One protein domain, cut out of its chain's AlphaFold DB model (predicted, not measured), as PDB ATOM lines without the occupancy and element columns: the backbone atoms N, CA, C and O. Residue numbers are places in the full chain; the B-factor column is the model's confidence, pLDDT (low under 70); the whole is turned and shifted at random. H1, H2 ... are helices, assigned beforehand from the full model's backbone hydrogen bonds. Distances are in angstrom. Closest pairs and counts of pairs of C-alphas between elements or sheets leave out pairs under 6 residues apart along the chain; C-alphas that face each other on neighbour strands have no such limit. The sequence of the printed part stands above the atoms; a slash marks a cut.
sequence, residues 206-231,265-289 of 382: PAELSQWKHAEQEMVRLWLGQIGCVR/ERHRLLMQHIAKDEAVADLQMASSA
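What this domain is: This is residues 206 to 231 and 265 to 289 of the 382 residues of a protein of Polarella glacialis (UniProt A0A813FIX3). Two long helices, H1 and H2, run nearly antiparallel but slid along each other, overlapping only in part, and together make a thin, stretched rod. The far part of H2, residues 275 to 289, sticks out at one end, and residues 223 to 228, of which 223 to 226 belong to H1, stand free toward the other. The printed part has 51 residues with two named helices, H1 then H2 along the chain, and no named strand; the class is all helix. The whole is extended, with a radius of gyration of the C-alphas of 16.7 A and spans of 57 by 20 by 9 A.

Where its parts are: H1 covers residues 206 to 226 and is 30.2 A long from its first to its last C-alpha, from C-alpha 206 at (75.060, 141.006, 144.265) to C-alpha 226 at (56.606, 164.722, 141.750). After H1, residues 227 to 231 belong to no named element. H2 covers residues 265 to 289 and is 36.0 A long, ending with C-alpha 289 at (102.600, 142.917, 151.264).

How they stand to each other: H1 and H2 are close but not clearly touching, with 1 pair of C-alphas within 8 A. That closest pair is the C-alphas of Ala 215 and His 267, 7.6 A apart. The helices run opposite ways at a shallow tilt of 21 degrees, and their centres are 22.4 A apart. In H1 and H2 every O i to N i+4 pair is within hydrogen-bond range.

The domain as a whole: The C-alphas of Arg 231 and Ala 289 are the two farthest apart, at 57.5 A. Residues 232 to 264 are not printed, and the gap from C-alpha 231 to C-alpha 265 is 25.6 A; the link from H1 to H2 runs across this cut. The mean pLDDT of the printed part is 78.2, and residues 231, 266, 270 to 271 and 274 are under 70.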
ATOM      1  N   PRO A 206      76.427 141.143 144.767       85.31
ATOM      2  CA  PRO A 206      75.060 141.006 144.265       85.31
ATOM      3  C   PRO A 206      74.015 141.577 145.239       85.31
ATOM      4  O   PRO A 206      72.959 142.033 144.802       85.31
ATOM      5  N   ALA A 207      74.313 141.588 146.543       86.44
ATOM      6  CA  ALA A 207      73.462 142.210 147.552       86.44
ATOM      7  C   ALA A 207      73.440 143.740 147.402       86.44
ATOM      8  O   ALA A 207      72.361 144.330 147.372       86.44
ATOM      9  N   GLU A 208      74.603 144.374 147.236       86.06
ATOM     10  CA  GLU A 208      74.708 145.822 147.003       86.06
ATOM     11  C   GLU A 208      74.051 146.230 145.688       86.06
ATOM     12  O   GLU A 208      73.297 147.196 145.654       86.06
ATOM     13  N   LEU A 209      74.248 145.452 144.622       83.75
ATOM     14  CA  LEU A 209      73.629 145.717 143.325       83.75
ATOM     15  C   LEU A 209      72.093 145.623 143.394       83.75
ATOM     16  O   LEU A 209      71.387 146.395 142.743       83.75
ATOM     17  N   SER A 210      71.552 144.717 144.216       84.19
ATOM     18  CA  SER A 210      70.110 144.647 144.487       84.19
ATOM     19  C   SER A 210      69.611 145.860 145.280       84.19
ATOM     20  O   SER A 210      68.574 146.432 144.934       84.19
ATOM     21  N   GLN A 211      70.359 146.296 146.299       84.69
ATOM     22  CA  GLN A 211      70.033 147.500 147.070       84.69
ATOM     23  C   GLN A 211      70.086 148.763 146.205       84.69
ATOM     24  O   GLN A 211      69.182 149.595 146.290       84.69
ATOM     25  N   TRP A 212      71.093 148.874 145.338       82.44
ATOM     26  CA  TRP A 212      71.242 149.961 144.376       82.44
ATOM     27  C   TRP A 212      70.028 150.056 143.455       82.44
ATOM     28  O   TRP A 212      69.389 151.102 143.371       82.44
ATOM     29  N   LYS A 213      69.634 148.937 142.842       82.38
ATOM     30  CA  LYS A 213      68.446 148.878 141.979       82.38
ATOM     31  C   LYS A 213      67.171 149.266 142.712       82.38
ATOM     32  O   LYS A 213      66.346 149.987 142.160       82.38
ATOM     33  N   HIS A 214      66.998 148.801 143.947       82.81
ATOM     34  CA  HIS A 214      65.844 149.188 144.753       82.81
ATOM     35  C   HIS A 214      65.839 150.700 145.029       82.81
ATOM     36  O   HIS A 214      64.797 151.346 144.921       82.81
ATOM     37  N   ALA A 215      66.996 151.283 145.360       81.38
ATOM     38  CA  ALA A 215      67.126 152.725 145.558       81.38
ATOM     39  C   ALA A 215      66.814 153.503 144.269       81.38
ATOM     40  O   ALA A 215      66.044 154.459 144.306       81.38
ATOM     41  N   GLU A 216      67.330 153.053 143.126       82.31
ATOM     42  CA  GLU A 216      67.075 153.637 141.809       82.31
ATOM     43  C   GLU A 216      65.590 153.590 141.429       82.31
ATOM     44  O   GLU A 216      65.015 154.599 141.016       82.31
ATOM     45  N   GLN A 217      64.930 152.451 141.643       82.62
ATOM     46  CA  GLN A 217      63.492 152.305 141.412       82.62
ATOM     47  C   GLN A 217      62.670 153.236 142.305       82.62
ATOM     48  O   GLN A 217      61.732 153.870 141.817       82.62
ATOM     49  N   GLU A 218      63.014 153.361 143.590       82.50
ATOM     50  CA  GLU A 218      62.335 154.302 144.483       82.50
ATOM     51  C   GLU A 218      62.594 155.760 144.078       82.50
ATOM     52  O   GLU A 218      61.648 156.546 144.067       82.50
ATOM     53  N   MET A 219      63.810 156.126 143.653       77.19
ATOM     54  CA  MET A 219      64.096 157.470 143.126       77.19
ATOM     55  C   MET A 219      63.247 157.786 141.896       77.19
ATOM     56  O   MET A 219      62.585 158.825 141.858       77.19
ATOM     57  N   VAL A 220      63.201 156.874 140.918       79.06
ATOM     58  CA  VAL A 220      62.366 157.028 139.718       79.06
ATOM     59  C   VAL A 220      60.894 157.132 140.108       79.06
ATOM     60  O   VAL A 220      60.182 157.997 139.603       79.06
ATOM     61  N   ARG A 221      60.423 156.303 141.045       81.44
ATOM     62  CA  ARG A 221      59.036 156.336 141.522       81.44
ATOM     63  C   ARG A 221      58.686 157.664 142.191       81.44
ATOM     64  O   ARG A 221      57.612 158.207 141.929       81.44
ATOM     65  N   LEU A 222      59.572 158.191 143.036       78.56
ATOM     66  CA  LEU A 222      59.397 159.488 143.691       78.56
ATOM     67  C   LEU A 222      59.413 160.630 142.673       78.56
ATOM     68  O   LEU A 222      58.520 161.477 142.714       78.56
ATOM     69  N   TRP A 223      60.356 160.616 141.732       78.81
ATOM     70  CA  TRP A 223      60.453 161.607 140.660       78.81
ATOM     71  C   TRP A 223      59.199 161.610 139.774       78.81
ATOM     72  O   TRP A 223      58.574 162.654 139.589       78.81
ATOM     73  N   LEU A 224      58.745 160.432 139.327       78.81
ATOM     74  CA  LEU A 224      57.498 160.272 138.571       78.81
ATOM     75  C   LEU A 224      56.261 160.731 139.365       78.81
ATOM     76  O   LEU A 224      55.282 161.204 138.783       78.81
ATOM     77  N   GLY A 225      56.289 160.585 140.692       79.44
ATOM     78  CA  GLY A 225      55.264 161.107 141.591       79.44
ATOM     79  C   GLY A 225      55.272 162.636 141.683       79.44
ATOM     80  O   GLY A 225      54.201 163.240 141.694       79.44
ATOM     81  N   GLN A 226      56.451 163.262 141.706       79.56
ATOM     82  CA  GLN A 226      56.606 164.722 141.750       79.56
ATOM     83  C   GLN A 226      56.137 165.397 140.455       79.56
ATOM     84  O   GLN A 226      55.461 166.419 140.522       79.56
ATOM     85  N   ILE A 227      56.412 164.802 139.289       80.50
ATOM     86  CA  ILE A 227      55.941 165.325 137.990       80.50
ATOM     87  C   ILE A 227      54.468 164.983 137.689       80.50
ATOM     88  O   ILE A 227      53.962 165.284 136.611       80.50
ATOM     89  N   GLY A 228      53.762 164.331 138.621       79.50
ATOM     90  CA  GLY A 228      52.341 163.996 138.488       79.50
ATOM     91  C   GLY A 228      52.024 162.832 137.539       79.50
ATOM     92  O   GLY A 228      50.847 162.533 137.323       79.50
ATOM     93  N   CYS A 229      53.034 162.140 136.998       74.75
ATOM     94  CA  CYS A 229      52.853 160.986 136.108       74.75
ATOM     95  C   CYS A 229      52.343 159.748 136.854       74.75
ATOM     96  O   CYS A 229      51.542 158.980 136.321       74.75
ATOM     97  N   VAL A 230      52.746 159.569 138.112       74.12
ATOM     98  CA  VAL A 230      52.132 158.582 139.000       74.12
ATOM     99  C   VAL A 230      51.076 159.311 139.813       74.12
ATOM    100  O   VAL A 230      51.355 159.857 140.881       74.12
ATOM    101  N   ARG A 231      49.826 159.312 139.323       63.75
ATOM    102  CA  ARG A 231      48.680 159.602 140.192       63.75
ATOM    103  C   ARG A 231      48.786 158.621 141.349       63.75
ATOM    104  O   ARG A 231      48.537 157.430 141.156       63.75
ATOM    105  N   GLU A 265      70.616 161.283 150.580       73.25
ATOM    106  CA  GLU A 265      71.504 161.085 151.721       73.25
ATOM    107  C   GLU A 265      71.821 159.603 151.918       73.25
ATOM    108  O   GLU A 265      72.981 159.239 152.061       73.25
ATOM    109  N   ARG A 266      70.830 158.709 151.809       66.75
ATOM    110  CA  ARG A 266      71.070 157.258 151.843       66.75
ATOM    111  C   ARG A 266      71.961 156.794 150.690       66.75
ATOM    112  O   ARG A 266      72.821 155.944 150.899       66.75
ATOM    113  N   HIS A 267      71.788 157.364 149.500       71.25
ATOM    114  CA  HIS A 267      72.651 157.124 148.349       71.25
ATOM    115  C   HIS A 267      74.072 157.641 148.610       71.25
ATOM    116  O   HIS A 267      75.035 156.921 148.367       71.25
ATOM    117  N   ARG A 268      74.236 158.857 149.148       76.56
ATOM    118  CA  ARG A 268      75.547 159.390 149.553       76.56
ATOM    119  C   ARG A 268      76.215 158.513 150.605       76.56
ATOM    120  O   ARG A 268      77.395 158.220 150.467       76.56
ATOM    121  N   LEU A 269      75.474 158.070 151.617       71.62
ATOM    122  CA  LEU A 269      75.974 157.186 152.667       71.62
ATOM    123  C   LEU A 269      76.380 155.817 152.113       71.62
ATOM    124  O   LEU A 269      77.422 155.306 152.507       71.62
ATOM    125  N   LEU A 270      75.611 155.251 151.176       69.00
ATOM    126  CA  LEU A 270      75.976 154.014 150.482       69.00
ATOM    127  C   LEU A 270      77.285 154.193 149.701       69.00
ATOM    128  O   LEU A 270      78.209 153.407 149.878       69.00
ATOM    129  N   MET A 271      77.405 155.270 148.917       69.25
ATOM    130  CA  MET A 271      78.636 155.587 148.184       69.25
ATOM    131  C   MET A 271      79.834 155.797 149.123       69.25
ATOM    132  O   MET A 271      80.930 155.321 148.844       69.25
ATOM    133  N   GLN A 272      79.634 156.461 150.266       77.44
ATOM    134  CA  GLN A 272      80.672 156.622 151.288       77.44
ATOM    135  C   GLN A 272      81.053 155.298 151.958       77.44
ATOM    136  O   GLN A 272      82.210 155.131 152.335       77.44
ATOM    137  N   HIS A 273      80.103 154.383 152.157       71.44
ATOM    138  CA  HIS A 273      80.378 153.081 152.757       71.44
ATOM    139  C   HIS A 273      81.207 152.209 151.818       71.44
ATOM    140  O   HIS A 273      82.238 151.703 152.251       71.44
ATOM    141  N   ILE A 274      80.823 152.136 150.539       65.62
ATOM    142  CA  ILE A 274      81.567 151.387 149.517       65.62
ATOM    143  C   ILE A 274      82.999 151.937 149.401       65.62
ATOM    144  O   ILE A 274      83.959 151.180 149.500       65.62
ATOM    145  N   ALA A 275      83.161 153.263 149.333       72.19
ATOM    146  CA  ALA A 275      84.486 153.891 149.275       72.19
ATOM    147  C   ALA A 275      85.351 153.624 150.528       72.19
ATOM    148  O   ALA A 275      86.577 153.533 150.443       72.19
ATOM    149  N   LYS A 276      84.737 153.508 151.715       78.25
ATOM    150  CA  LYS A 276      85.456 153.147 152.950       78.25
ATOM    151  C   LYS A 276      85.890 151.686 152.941       78.25
ATOM    152  O   LYS A 276      87.008 151.404 153.364       78.25
ATOM    153  N   ASP A 277      85.034 150.785 152.474       70.88
ATOM    154  CA  ASP A 277      85.332 149.354 152.429       70.88
ATOM    155  C   ASP A 277      86.467 149.058 151.434       70.88
ATOM    156  O   ASP A 277      87.374 148.288 151.759       70.88
ATOM    157  N   GLU A 278      86.511 149.761 150.297       71.06
ATOM    158  CA  GLU A 278      87.647 149.729 149.362       71.06
ATOM    159  C   GLU A 278      88.947 150.223 150.015       71.06
ATOM    160  O   GLU A 278      89.970 149.537 149.972       71.06
ATOM    161  N   ALA A 279      88.912 151.361 150.720       78.81
ATOM    162  CA  ALA A 279      90.088 151.884 151.417       78.81
ATOM    163  C   ALA A 279      90.609 150.923 152.505       78.81
ATOM    164  O   ALA A 279      91.819 150.810 152.731       78.81
ATOM    165  N   VAL A 280      89.708 150.207 153.188       81.62
ATOM    166  CA  VAL A 280      90.077 149.174 154.167       81.62
ATOM    167  C   VAL A 280      90.697 147.961 153.471       81.62
ATOM    168  O   VAL A 280      91.714 147.453 153.955       81.62
ATOM    169  N   ALA A 281      90.141 147.514 152.343       72.31
ATOM    170  CA  ALA A 281      90.698 146.416 151.555       72.31
ATOM    171  C   ALA A 281      92.122 146.738 151.061       72.31
ATOM    172  O   ALA A 281      93.036 145.922 151.226       72.31
ATOM    173  N   ASP A 282      92.352 147.958 150.573       76.38
ATOM    174  CA  ASP A 282      93.671 148.430 150.143       76.38
ATOM    175  C   ASP A 282      94.680 148.495 151.297       76.38
ATOM    176  O   ASP A 282      95.828 148.057 151.162       76.38
ATOM    177  N   LEU A 283      94.263 148.977 152.474       85.38
ATOM    178  CA  LEU A 283      95.104 148.984 153.674       85.38
ATOM    179  C   LEU A 283      95.466 147.563 154.126       85.38
ATOM    180  O   LEU A 283      96.617 147.307 154.506       85.38
ATOM    181  N   GLN A 284      94.522 146.621 154.057       83.25
ATOM    182  CA  GLN A 284      94.780 145.216 154.372       83.25
ATOM    183  C   GLN A 284      95.776 144.598 153.383       83.25
ATOM    184  O   GLN A 284      96.751 143.976 153.824       83.25
ATOM    185  N   MET A 285      95.615 144.844 152.081       79.75
ATOM    186  CA  MET A 285      96.533 144.384 151.029       79.75
ATOM    187  C   MET A 285      97.933 145.008 151.150       79.75
ATOM    188  O   MET A 285      98.949 144.325 151.003       79.75
ATOM    189  N   ALA A 286      98.031 146.290 151.506       83.94
ATOM    190  CA  ALA A 286      99.312 146.940 151.771       83.94
ATOM    191  C   ALA A 286     100.004 146.367 153.024       83.94
ATOM    192  O   ALA A 286     101.235 146.243 153.072       83.94
ATOM    193  N   SER A 287      99.229 145.995 154.049       84.75
ATOM    194  CA  SER A 287      99.753 145.394 155.279       84.75
ATOM    195  C   SER A 287     100.269 143.962 155.069       84.75
ATOM    196  O   SER A 287     101.321 143.610 155.615       84.75
ATOM    197  N   SER A 288      99.595 143.156 154.237       81.31
ATOM    198  CA  SER A 288     100.027 141.794 153.894       81.31
ATOM    199  C   SER A 288     101.302 141.818 153.047       81.31
ATOM    200  O   SER A 288     102.273 141.139 153.386       81.31
ATOM    201  N   ALA A 289     101.390 142.720 152.062       82.44
ATOM    202  CA  ALA A 289     102.600 142.917 151.264       82.44
ATOM    203  C   ALA A 289     103.823 143.332 152.114       82.44
ATOM    204  O   ALA A 289     104.955 142.907 151.851       82.44
TER     205      ALA A 289